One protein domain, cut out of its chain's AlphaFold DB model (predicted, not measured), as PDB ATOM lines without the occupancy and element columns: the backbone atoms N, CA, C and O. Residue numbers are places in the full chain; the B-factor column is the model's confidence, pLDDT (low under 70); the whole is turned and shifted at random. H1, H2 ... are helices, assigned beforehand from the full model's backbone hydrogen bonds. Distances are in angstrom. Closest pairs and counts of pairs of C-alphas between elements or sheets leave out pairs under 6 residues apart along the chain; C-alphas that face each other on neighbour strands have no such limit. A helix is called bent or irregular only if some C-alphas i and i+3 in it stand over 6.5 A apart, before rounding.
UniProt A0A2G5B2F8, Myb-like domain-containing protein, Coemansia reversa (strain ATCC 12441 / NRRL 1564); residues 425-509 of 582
ATOM      1  N   TYR A 425     -54.301  26.986  -3.978       82.94
ATOM      2  CA  TYR A 425     -54.487  25.673  -3.356       82.94
ATOM      3  C   TYR A 425     -54.347  24.493  -4.336       82.94
ATOM      4  O   TYR A 425     -54.159  23.362  -3.886       82.94
ATOM      5  N   ASP A 426     -54.374  24.732  -5.650       86.81
ATOM      6  CA  ASP A 426     -54.149  23.707  -6.674       86.81
ATOM      7  C   ASP A 426     -52.656  23.451  -6.958       86.81
ATOM      8  O   ASP A 426     -52.309  22.429  -7.557       86.81
ATOM      9  N   LEU A 427     -51.743  24.306  -6.474       84.94
ATOM     10  CA  LEU A 427     -50.298  24.165  -6.701       84.94
ATOM     11  C   LEU A 427     -49.734  22.808  -6.223       84.94
ATOM     12  O   LEU A 427     -49.020  22.166  -6.995       84.94
ATOM     13  N   PRO A 428     -50.072  22.284  -5.023       86.00
ATOM     14  CA  PRO A 428     -49.614  20.959  -4.598       86.00
ATOM     15  C   PRO A 428     -50.126  19.825  -5.496       86.00
ATOM     16  O   PRO A 428     -49.429  18.832  -5.700       86.00
ATOM     17  N   ARG A 429     -51.335  19.968  -6.056       85.25
ATOM     18  CA  ARG A 429     -51.930  18.978  -6.962       85.25
ATOM     19  C   ARG A 429     -51.221  18.976  -8.314       85.25
ATOM     20  O   ARG A 429     -50.941  17.900  -8.834       85.25
ATOM     21  N   MET A 430     -50.901  20.152  -8.846       87.81
ATOM     22  CA  MET A 430     -50.115  20.299 -10.075       87.81
ATOM     23  C   MET A 430     -48.693  19.748  -9.908       87.81
ATOM     24  O   MET A 430     -48.236  18.978 -10.748       87.81
ATOM     25  N   LEU A 431     -48.020  20.039  -8.789       87.75
ATOM     26  CA  LEU A 431     -46.702  19.463  -8.490       87.75
ATOM     27  C   LEU A 431     -46.758  17.931  -8.378       87.75
ATOM     28  O   LEU A 431     -45.872  17.243  -8.873       87.75
ATOM     29  N   HIS A 432     -47.833  17.371  -7.817       83.44
ATOM     30  CA  HIS A 432     -48.018  15.919  -7.791       83.44
ATOM     31  C   HIS A 432     -48.256  15.321  -9.196       83.44
ATOM     32  O   HIS A 432     -47.858  14.181  -9.453       83.44
ATOM     33  N   GLN A 433     -48.864  16.057 -10.131       85.56
ATOM     34  CA  GLN A 433     -48.975  15.590 -11.520       85.56
ATOM     35  C   GLN A 433     -47.594  15.429 -12.172       85.56
ATOM     36  O   GLN A 433     -47.406  14.468 -12.915       85.56
ATOM     37  N   LEU A 434     -46.617  16.277 -11.816       84.44
ATOM     38  CA  LEU A 434     -45.232  16.150 -12.286       84.44
ATOM     39  C   LEU A 434     -44.539  14.870 -11.773       84.44
ATOM     40  O   LEU A 434     -43.751  14.265 -12.497       84.44
ATOM     41  N   ASP A 435     -44.873  14.401 -10.566       78.88
ATOM     42  CA  ASP A 435     -44.331  13.151  -9.999       78.88
ATOM     43  C   ASP A 435     -44.861  11.883 -10.681       78.88
ATOM     44  O   ASP A 435     -44.269  10.808 -10.553       78.88
ATOM     45  N   CYS A 436     -46.008  11.982 -11.353       76.50
ATOM     46  CA  CYS A 436     -46.680  10.841 -11.968       76.50
ATOM     47  C   CYS A 436     -46.158  10.525 -13.377       76.50
ATOM     48  O   CYS A 436     -46.644   9.571 -13.991       76.50
ATOM     49  N   PHE A 437     -45.196  11.292 -13.902       77.12
ATOM     50  CA  PHE A 437     -44.663  11.030 -15.233       77.12
ATOM     51  C   PHE A 437     -43.823   9.752 -15.268       77.12
ATOM     52  O   PHE A 437     -43.020   9.497 -14.365       77.12
ATOM     53  N   PRO A 438     -44.011   8.919 -16.301       57.75
ATOM     54  CA  PRO A 438     -43.308   7.657 -16.392       57.75
ATOM     55  C   PRO A 438     -41.805   7.875 -16.627       57.75
ATOM     56  O   PRO A 438     -41.385   8.781 -17.344       57.75
ATOM     57  N   SER A 439     -40.988   7.031 -15.998       62.31
ATOM     58  CA  SER A 439     -39.532   7.009 -16.160       62.31
ATOM     59  C   SER A 439     -39.112   6.534 -17.559       62.31
ATOM     60  O   SER A 439     -39.856   5.797 -18.193       62.31
ATOM     61  N   HIS A 440     -37.891   6.913 -17.968       53.00
ATOM     62  CA  HIS A 440     -37.221   6.795 -19.285       53.00
ATOM     63  C   HIS A 440     -37.337   5.498 -20.125       53.00
ATOM     64  O   HIS A 440     -36.797   5.473 -21.227       53.00
ATOM     65  N   ASP A 441     -38.030   4.455 -19.672       57.97
ATOM     66  CA  ASP A 441     -38.213   3.194 -20.410       57.97
ATOM     67  C   ASP A 441     -39.516   3.154 -21.233       57.97
ATOM     68  O   ASP A 441     -39.947   2.091 -21.688       57.97
ATOM     69  N   THR A 442     -40.180   4.296 -21.407       68.31
ATOM     70  CA  THR A 442     -41.427   4.398 -22.166       68.31
ATOM     71  C   THR A 442     -41.200   4.603 -23.659       68.31
ATOM     72  O   THR A 442     -40.168   5.100 -24.102       68.31
ATOM     73  N   SER A 443     -42.188   4.189 -24.455       84.69
ATOM     74  CA  SER A 443     -42.214   4.414 -25.905       84.69
ATOM     75  C   SER A 443     -42.038   5.904 -26.231       84.69
ATOM     76  O   SER A 443     -42.564   6.747 -25.504       84.69
ATOM     77  N   ASP A 444     -41.387   6.241 -27.351       79.25
ATOM     78  CA  ASP A 444     -41.205   7.632 -27.809       79.25
ATOM     79  C   ASP A 444     -42.525   8.434 -27.807       79.25
ATOM     80  O   ASP A 444     -42.543   9.625 -27.498       79.25
ATOM     81  N   ALA A 445     -43.654   7.771 -28.083       74.00
ATOM     82  CA  ALA A 445     -44.983   8.382 -28.045       74.00
ATOM     83  C   ALA A 445     -45.450   8.753 -26.621       74.00
ATOM     84  O   ALA A 445     -46.098   9.780 -26.420       74.00
ATOM     85  N   GLU A 446     -45.117   7.939 -25.619       71.69
ATOM     86  CA  GLU A 446     -45.435   8.211 -24.212       71.69
ATOM     87  C   GLU A 446     -44.519   9.296 -23.633       71.69
ATOM     88  O   GLU A 446     -44.978  10.123 -22.844       71.69
ATOM     89  N   ALA A 447     -43.255   9.345 -24.064       73.69
ATOM     90  CA  ALA A 447     -42.332  10.422 -23.708       73.69
ATOM     91  C   ALA A 447     -42.816  11.784 -24.240       73.69
ATOM     92  O   ALA A 447     -42.825  12.765 -23.496       73.69
ATOM     93  N   GLN A 448     -43.301  11.834 -25.488       80.44
ATOM     94  CA  GLN A 448     -43.899  13.045 -26.065       80.44
ATOM     95  C   GLN A 448     -45.156  13.492 -25.307       80.44
ATOM     96  O   GLN A 448     -45.320  14.680 -25.031       80.44
ATOM     97  N   TYR A 449     -46.027  12.557 -24.916       79.75
ATOM     98  CA  TYR A 449     -47.218  12.888 -24.130       79.75
ATOM     99  C   TYR A 449     -46.868  13.418 -22.730       79.75
ATOM    100  O   TYR A 449     -47.453  14.403 -22.277       79.75
ATOM    101  N   ALA A 450     -45.889  12.804 -22.058       77.31
ATOM    102  CA  ALA A 450     -45.397  13.278 -20.767       77.31
ATOM    103  C   ALA A 450     -44.800  14.690 -20.873       77.31
ATOM    104  O   ALA A 450     -45.065  15.531 -20.014       77.31
ATOM    105  N   GLN A 451     -44.066  14.979 -21.952       82.69
ATOM    106  CA  GLN A 451     -43.527  16.313 -22.211       82.69
ATOM    107  C   GLN A 451     -44.641  17.352 -22.415       82.69
ATOM    108  O   GLN A 451     -44.638  18.374 -21.733       82.69
ATOM    109  N   LEU A 452     -45.632  17.071 -23.268       86.56
ATOM    110  CA  LEU A 452     -46.769  17.976 -23.497       86.56
ATOM    111  C   LEU A 452     -47.586  18.218 -22.218       86.56
ATOM    112  O   LEU A 452     -48.048  19.328 -21.958       86.56
ATOM    113  N   SER A 453     -47.750  17.188 -21.387       86.81
ATOM    114  CA  SER A 453     -48.437  17.326 -20.104       86.81
ATOM    115  C   SER A 453     -47.626  18.145 -19.098       86.81
ATOM    116  O   SER A 453     -48.221  18.897 -18.328       86.81
ATOM    117  N   ALA A 454     -46.296  18.021 -19.083       82.69
ATOM    118  CA  ALA A 454     -45.437  18.850 -18.245       82.69
ATOM    119  C   ALA A 454     -45.471  20.318 -18.698       82.69
ATOM    120  O   ALA A 454     -45.601  21.210 -17.861       82.69
ATOM    121  N   GLU A 455     -45.432  20.568 -20.009       88.88
ATOM    122  CA  GLU A 455     -45.577  21.906 -20.596       88.88
ATOM    123  C   GLU A 455     -46.923  22.543 -20.216       88.88
ATOM    124  O   GLU A 455     -46.950  23.695 -19.787       88.88
ATOM    125  N   SER A 456     -48.022  21.777 -20.237       90.56
ATOM    126  CA  SER A 456     -49.341  22.260 -19.801       90.56
ATOM    127  C   SER A 456     -49.385  22.649 -18.316       90.56
ATOM    128  O   SER A 456     -49.984  23.665 -17.961       90.56
ATOM    129  N   VAL A 457     -48.727  21.886 -17.435       86.25
ATOM    130  CA  VAL A 457     -48.634  22.233 -16.004       86.25
ATOM    131  C   VAL A 457     -47.819  23.515 -15.807       86.25
ATOM    132  O   VAL A 457     -48.205  24.376 -15.017       86.25
ATOM    133  N   VAL A 458     -46.721  23.679 -16.550       87.31
ATOM    134  CA  VAL A 458     -45.912  24.907 -16.516       87.31
ATOM    135  C   VAL A 458     -46.727  26.113 -16.988       87.31
ATOM    136  O   VAL A 458     -46.673  27.164 -16.350       87.31
ATOM    137  N   GLU A 459     -47.521  25.964 -18.047       90.31
ATOM    138  CA  GLU A 459     -48.403  27.021 -18.552       90.31
ATOM    139  C   GLU A 459     -49.476  27.412 -17.519       90.31
ATOM    140  O   GLU A 459     -49.690  28.598 -17.267       90.31
ATOM    141  N   GLN A 460     -50.081  26.438 -16.827       87.44
ATOM    142  CA  GLN A 460     -51.026  26.706 -15.732       87.44
ATOM    143  C   GLN A 460     -50.365  27.449 -14.562       87.44
ATOM    144  O   GLN A 460     -50.950  28.382 -14.007       87.44
ATOM    145  N   MET A 461     -49.130  27.088 -14.208       84.06
ATOM    146  CA  MET A 461     -48.365  27.789 -13.172       84.06
ATOM    147  C   MET A 461     -48.006  29.225 -13.586       84.06
ATOM    148  O   MET A 461     -48.044  30.125 -12.747       84.06
ATOM    149  N   GLN A 462     -47.703  29.467 -14.866       89.38
ATOM    150  CA  GLN A 462     -47.465  30.815 -15.400       89.38
ATOM    151  C   GLN A 462     -48.744  31.664 -15.420       89.38
ATOM    152  O   GLN A 462     -48.704  32.846 -15.067       89.38
ATOM    153  N   ALA A 463     -49.882  31.064 -15.777       88.12
ATOM    154  CA  ALA A 463     -51.180  31.728 -15.734       88.12
ATOM    155  C   ALA A 463     -51.544  32.144 -14.299       88.12
ATOM    156  O   ALA A 463     -51.903  33.299 -14.072       88.12
ATOM    157  N   LEU A 464     -51.346  31.251 -13.321       85.50
ATOM    158  CA  LEU A 464     -51.517  31.555 -11.897       85.50
ATOM    159  C   LEU A 464     -50.595  32.679 -11.424       85.50
ATOM    160  O   LEU A 464     -51.033  33.583 -10.717       85.50
ATOM    161  N   ALA A 465     -49.323  32.659 -11.827       86.06
ATOM    162  CA  ALA A 465     -48.378  33.710 -11.462       86.06
ATOM    163  C   ALA A 465     -48.769  35.083 -12.036       86.06
ATOM    164  O   ALA A 465     -48.452  36.104 -11.434       86.06
ATOM    165  N   SER A 466     -49.475  35.114 -13.169       90.62
ATOM    166  CA  SER A 466     -49.912  36.355 -13.821       90.62
ATOM    167  C   SER A 466     -51.128  36.999 -13.142       90.62
ATOM    168  O   SER A 466     -51.332  38.203 -13.279       90.62
ATOM    169  N   THR A 467     -51.934  36.216 -12.419       90.75
ATOM    170  CA  THR A 467     -53.151  36.689 -11.735       90.75
ATOM    171  C   THR A 467     -52.986  36.839 -10.222       90.75
ATOM    172  O   THR A 467     -53.811  37.488  -9.581       90.75
ATOM    173  N   SER A 468     -51.935  36.257  -9.641       93.00
ATOM    174  CA  SER A 468     -51.729  36.202  -8.190       93.00
ATOM    175  C   SER A 468     -51.039  37.447  -7.629       93.00
ATOM    176  O   SER A 468     -50.284  38.139  -8.315       93.00
ATOM    177  N   SER A 469     -51.253  37.721  -6.339       95.81
ATOM    178  CA  SER A 469     -50.551  38.805  -5.646       95.81
ATOM    179  C   SER A 469     -49.056  38.494  -5.480       95.81
ATOM    180  O   SER A 469     -48.633  37.338  -5.469       95.81
ATOM    181  N   SER A 470     -48.221  39.520  -5.276       92.62
ATOM    182  CA  SER A 470     -46.778  39.319  -5.055       92.62
ATOM    183  C   SER A 470     -46.460  38.429  -3.843       92.62
ATOM    184  O   SER A 470     -45.432  37.751  -3.850       92.62
ATOM    185  N   ALA A 471     -47.301  38.440  -2.803       92.00
ATOM    186  CA  ALA A 471     -47.123  37.586  -1.628       92.00
ATOM    187  C   ALA A 471     -47.396  36.114  -1.974       92.00
ATOM    188  O   ALA A 471     -46.615  35.231  -1.616       92.00
ATOM    189  N   ASP A 472     -48.445  35.869  -2.756       88.25
ATOM    190  CA  ASP A 472     -48.826  34.538  -3.217       88.25
ATOM    191  C   ASP A 472     -47.794  33.936  -4.176       88.25
ATOM    192  O   ASP A 472     -47.448  32.759  -4.064       88.25
ATOM    193  N   ILE A 473     -47.235  34.754  -5.074       89.44
ATOM    194  CA  ILE A 473     -46.140  34.344  -5.965       89.44
ATOM    195  C   ILE A 473     -44.917  33.921  -5.141       89.44
ATOM    196  O   ILE A 473     -44.285  32.909  -5.448       89.44
ATOM    197  N   SER A 474     -44.590  34.656  -4.070       89.38
ATOM    198  CA  SER A 474     -43.482  34.303  -3.176       89.38
ATOM    199  C   SER A 474     -43.721  32.965  -2.467       89.38
ATOM    200  O   SER A 474     -42.831  32.112  -2.444       89.38
ATOM    201  N   ALA A 475     -44.935  32.736  -1.957       87.31
ATOM    202  CA  ALA A 475     -45.314  31.470  -1.331       87.31
ATOM    203  C   ALA A 475     -45.278  30.297  -2.330       87.31
ATOM    204  O   ALA A 475     -44.718  29.237  -2.030       87.31
ATOM    205  N   ALA A 476     -45.798  30.491  -3.545       84.88
ATOM    206  CA  ALA A 476     -45.740  29.493  -4.609       84.88
ATOM    207  C   ALA A 476     -44.291  29.167  -5.008       84.88
ATOM    208  O   ALA A 476     -43.937  27.994  -5.136       84.88
ATOM    209  N   ALA A 477     -43.423  30.177  -5.124       87.56
ATOM    210  CA  ALA A 477     -42.005  29.984  -5.421       87.56
ATOM    211  C   ALA A 477     -41.293  29.148  -4.343       87.56
ATOM    212  O   ALA A 477     -40.511  28.258  -4.676       87.56
ATOM    213  N   GLN A 478     -41.594  29.373  -3.060       90.75
ATOM    214  CA  GLN A 478     -41.048  28.560  -1.965       90.75
ATOM    215  C   GLN A 478     -41.497  27.094  -2.056       90.75
ATOM    216  O   GLN A 478     -40.673  26.190  -1.893       90.75
ATOM    217  N   LEU A 479     -42.771  26.844  -2.375       86.06
ATOM    218  CA  LEU A 479     -43.284  25.485  -2.574       86.06
ATOM    219  C   LEU A 479     -42.594  24.785  -3.749       86.06
ATOM    220  O   LEU A 479     -42.145  23.646  -3.593       86.06
ATOM    221  N   ILE A 480     -42.432  25.471  -4.882       86.12
ATOM    222  CA  ILE A 480     -41.739  24.938  -6.063       86.12
ATOM    223  C   ILE A 480     -40.276  24.621  -5.735       86.12
ATOM    224  O   ILE A 480     -39.813  23.522  -6.033       86.12
ATOM    225  N   MET A 481     -39.553  25.529  -5.069       88.75
ATOM    226  CA  MET A 481     -38.165  25.279  -4.661       88.75
ATOM    227  C   MET A 481     -38.053  24.073  -3.721       88.75
ATOM    228  O   MET A 481     -37.189  23.221  -3.926       88.75
ATOM    229  N   SER A 482     -38.960  23.945  -2.747       86.81
ATOM    230  CA  SER A 482     -38.978  22.795  -1.830       86.81
ATOM    231  C   SER A 482     -39.243  21.466  -2.550       86.81
ATOM    232  O   SER A 482     -38.682  20.429  -2.186       86.81
ATOM    233  N   TYR A 483     -40.073  21.494  -3.596       88.62
ATOM    234  CA  TYR A 483     -40.348  20.341  -4.444       88.62
ATOM    235  C   TYR A 483     -39.120  19.966  -5.286       88.62
ATOM    236  O   TYR A 483     -38.693  18.811  -5.258       88.62
ATOM    237  N   VAL A 484     -38.494  20.942  -5.952       87.44
ATOM    238  CA  VAL A 484     -37.271  20.737  -6.748       87.44
ATOM    239  C   VAL A 484     -36.135  20.185  -5.886       87.44
ATOM    240  O   VAL A 484     -35.447  19.251  -6.298       87.44
ATOM    241  N   GLU A 485     -35.954  20.702  -4.668       90.75
ATOM    242  CA  GLU A 485     -34.939  20.197  -3.741       90.75
ATOM    243  C   GLU A 485     -35.213  18.740  -3.336       90.75
ATOM    244  O   GLU A 485     -34.303  17.904  -3.341       90.75
ATOM    245  N   ARG A 486     -36.471  18.405  -3.028       88.56
ATOM    246  CA  ARG A 486     -36.880  17.036  -2.684       88.56
ATOM    247  C   ARG A 486     -36.626  16.063  -3.835       88.56
ATOM    248  O   ARG A 486     -36.089  14.979  -3.603       88.56
ATOM    249  N   GLU A 487     -36.975  16.449  -5.057       84.88
ATOM    250  CA  GLU A 487     -36.804  15.599  -6.236       84.88
ATOM    251  C   GLU A 487     -35.324  15.462  -6.629       84.88
ATOM    252  O   GLU A 487     -34.866  14.370  -6.971       84.88
ATOM    253  N   SER A 488     -34.528  16.522  -6.460       85.75
ATOM    254  CA  SER A 488     -33.066  16.463  -6.590       85.75
ATOM    255  C   SER A 488     -32.450  15.434  -5.632       85.75
ATOM    256  O   SER A 488     -31.716  14.538  -6.064       85.75
ATOM    257  N   ARG A 489     -32.827  15.468  -4.343       89.75
ATOM    258  CA  ARG A 489     -32.376  14.478  -3.346       89.75
ATOM    259  C   ARG A 489     -32.791  13.054  -3.722       89.75
ATOM    260  O   ARG A 489     -32.013  12.119  -3.540       89.75
ATOM    261  N   ARG A 490     -33.998  12.870  -4.266       88.06
ATOM    262  CA  ARG A 490     -34.488  11.561  -4.723       88.06
ATOM    263  C   ARG A 490     -33.639  11.004  -5.868       88.06
ATOM    264  O   ARG A 490     -33.261   9.832  -5.822       88.06
ATOM    265  N   ARG A 491     -33.299  11.836  -6.858       85.62
ATOM    266  CA  ARG A 491     -32.418  11.458  -7.979       85.62
ATOM    267  C   ARG A 491     -31.005  11.122  -7.507       85.62
ATOM    268  O   ARG A 491     -30.443  10.127  -7.959       85.62
ATOM    269  N   GLN A 492     -30.464  11.883  -6.554       90.81
ATOM    270  CA  GLN A 492     -29.171  11.577  -5.937       90.81
ATOM    271  C   GLN A 492     -29.191  10.220  -5.210       90.81
ATOM    272  O   GLN A 492     -28.306   9.395  -5.408       90.81
ATOM    273  N   GLN A 493     -30.233   9.925  -4.432       89.06
ATOM    274  CA  GLN A 493     -30.358   8.616  -3.779       89.06
ATOM    275  C   GLN A 493     -30.474   7.463  -4.788       89.06
ATOM    276  O   GLN A 493     -29.981   6.363  -4.540       89.06
ATOM    277  N   GLN A 494     -31.135   7.681  -5.929       82.25
ATOM    278  CA  GLN A 494     -31.194   6.685  -7.000       82.25
ATOM    279  C   GLN A 494     -29.823   6.458  -7.649       82.25
ATOM    280  O   GLN A 494     -29.448   5.302  -7.851       82.25
ATOM    281  N   SER A 495     -29.054   7.517  -7.923       87.94
ATOM    282  CA  SER A 495     -27.705   7.370  -8.482       87.94
ATOM    283  C   SER A 495     -26.759   6.668  -7.503       87.94
ATOM    284  O   SER A 495     -26.037   5.758  -7.912       87.94
ATOM    285  N   GLU A 496     -26.825   6.980  -6.207       90.31
ATOM    286  CA  GLU A 496     -26.069   6.285  -5.153       90.31
ATOM    287  C   GLU A 496     -26.410   4.787  -5.094       90.31
ATOM    288  O   GLU A 496     -25.516   3.937  -5.007       90.31
ATOM    289  N   ARG A 497     -27.696   4.428  -5.221       86.25
ATOM    290  CA  ARG A 497     -28.127   3.023  -5.316       86.25
ATOM    291  C   ARG A 497     -27.586   2.345  -6.570       86.25
ATOM    292  O   ARG A 497     -27.096   1.223  -6.473       86.25
ATOM    293  N   HIS A 498     -27.637   3.006  -7.726       83.56
ATOM    294  CA  HIS A 498     -27.077   2.466  -8.968       83.56
ATOM    295  C   HIS A 498     -25.564   2.251  -8.856       83.56
ATOM    296  O   HIS A 498     -25.084   1.176  -9.205       83.56
ATOM    297  N   HIS A 499     -24.821   3.206  -8.292       87.44
ATOM    298  CA  HIS A 499     -23.393   3.043  -8.021       87.44
ATOM    299  C   HIS A 499     -23.112   1.876  -7.073       87.44
ATOM    300  O   HIS A 499     -22.193   1.100  -7.326       87.44
ATOM    301  N   THR A 500     -23.930   1.699  -6.032       90.75
ATOM    302  CA  THR A 500     -23.811   0.565  -5.100       90.75
ATOM    303  C   THR A 500     -24.037  -0.772  -5.810       90.75
ATOM    304  O   THR A 500     -23.278  -1.717  -5.603       90.75
ATOM    305  N   ILE A 501     -25.040  -0.855  -6.691       87.38
ATOM    306  CA  ILE A 501     -25.313  -2.054  -7.499       87.38
ATOM    307  C   ILE A 501     -24.155  -2.331  -8.463       87.38
ATOM    308  O   ILE A 501     -23.699  -3.469  -8.551       87.38
ATOM    309  N   ILE A 502     -23.642  -1.308  -9.154       88.44
ATOM    310  CA  ILE A 502     -22.497  -1.442 -10.069       88.44
ATOM    311  C   ILE A 502     -21.255  -1.926  -9.311       88.44
ATOM    312  O   ILE A 502     -20.581  -2.842  -9.776       88.44
ATOM    313  N   ALA A 503     -20.974  -1.367  -8.131       91.19
ATOM    314  CA  ALA A 503     -19.858  -1.790  -7.290       91.19
ATOM    315  C   ALA A 503     -20.012  -3.248  -6.820       91.19
ATOM    316  O   ALA A 503     -19.051  -4.013  -6.875       91.19
ATOM    317  N   ALA A 504     -21.222  -3.659  -6.426       90.31
ATOM    318  CA  ALA A 504     -21.507  -5.043  -6.053       90.31
ATOM    319  C   ALA A 504     -21.327  -6.010  -7.235       90.31
ATOM    320  O   ALA A 504     -20.724  -7.068  -7.078       90.31
ATOM    321  N   LEU A 505     -21.798  -5.644  -8.434       90.50
ATOM    322  CA  LEU A 505     -21.590  -6.441  -9.647       90.50
ATOM    323  C   LEU A 505     -20.104  -6.548 -10.011       90.50
ATOM    324  O   LEU A 505     -19.650  -7.627 -10.385       90.50
ATOM    325  N   ALA A 506     -19.339  -5.465  -9.861       89.81
ATOM    326  CA  ALA A 506     -17.896  -5.477 -10.081       89.81
ATOM    327  C   ALA A 506     -17.163  -6.401  -9.088       89.81
ATOM    328  O   ALA A 506     -16.286  -7.152  -9.510       89.81
ATOM    329  N   ASP A 507     -17.545  -6.411  -7.803       93.75
ATOM    330  CA  ASP A 507     -16.976  -7.326  -6.797       93.75
ATOM    331  C   ASP A 507     -17.323  -8.795  -7.101       93.75
ATOM    332  O   ASP A 507     -16.457  -9.668  -7.033       93.75
ATOM    333  N   ILE A 508     -18.561  -9.080  -7.525       92.44
ATOM    334  CA  ILE A 508     -18.964 -10.430  -7.959       92.44
ATOM    335  C   ILE A 508     -18.109 -10.893  -9.146       92.44
ATOM    336  O   ILE A 508     -17.606 -12.017  -9.130       92.44
ATOM    337  N   LEU A 509     -17.909 -10.032 -10.149       89.88
ATOM    338  CA  LEU A 509     -17.088 -10.343 -11.324       89.88
ATOM    339  C   LEU A 509     -15.605 -10.521 -10.970       89.88
ATOM    340  O   LEU A 509     -14.946 -11.399 -11.524       89.88
TER     341      LEU A 509
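This is residues 425 to 509 of the 582 residues of the protein "Myb-like domain-containing protein" of Coemansia reversa (strain ATCC 12441 / NRRL 1564) (UniProt A0A2G5B2F8). Two helices of unequal length, H2 and H3, make a narrow V with its closed end at the tight link of residues 468 and 469, and the short helix H1 lies over the gap between them on one side. The last part of H3, residues 488 to 509, sticks out free beyond the other two helices and makes much of the length. The printed part has 85 residues with three named helices, in the order H1, H2, H3, and no named strand; the class is all helix. The whole is only just loose, close to extended, with a radius of gyration of the C-alphas of 17.5 A, and it is flat, spanning 59 by 31 by 14 A.

Find C-alpha 425 at (-54.487, 25.673, -3.356); there H1 begins and runs through residues 425 to 435, 17.4 A from first to last C-alpha. H1 is irregular, but only just: C-alphas 425 and 428 are 6.9 A apart. After a short link of 8 residues, look for C-alpha 444 at (-41.205, 7.632, -27.809), where H2 begins; it takes residues 444 to 467 and is 35.3 A long. Two residues later H3 starts, residues 470 to 509, and it runs 58.2 A to C-alpha 509 at (-17.088, -10.343, -11.324).

The three helices form an up and down bundle, in which each runs against the one before it in the chain. Start at Met 430 in H1 and look for Val 457 in H2: their C-alphas, the closest of the two helices, are 6.4 A apart. H1 and H2 touch as a helical hairpin, with a shallow tilt of 20 degrees, opposite ways; H2 touches H1 with residues 454 to 461 alone. H1 and H3 only just touch, with 3 pairs of C-alphas within 8 A; the closest C-alphas are those of Leu 427 and Ala 476, 7.3 A apart. These two run the same way at a shallow tilt of 20 degrees, and H3 touches H1 with residues 476 to 483 alone. H2 and H3 are close but not clearly touching, their closest C-alphas being those of Ala 465 and Ile 473, 6.0 A apart. They run opposite ways at a shallow tilt of 27 degrees. In H2 and H3 every O i to N i+4 pair is within hydrogen-bond range; in H1 it is 6 of 7.

Look for the two C-alphas farthest apart at Ser 469 and Leu 509, 59.7 A from each other. Without residues 488 to 509, which stand free, the body spans 41 by 23 by 14 A. The printed part has no cut, and neither link is long. The mean pLDDT of the printed part is 85.0, and the model's confidence is under 70 at residues 438 to 442, between H1 and H2.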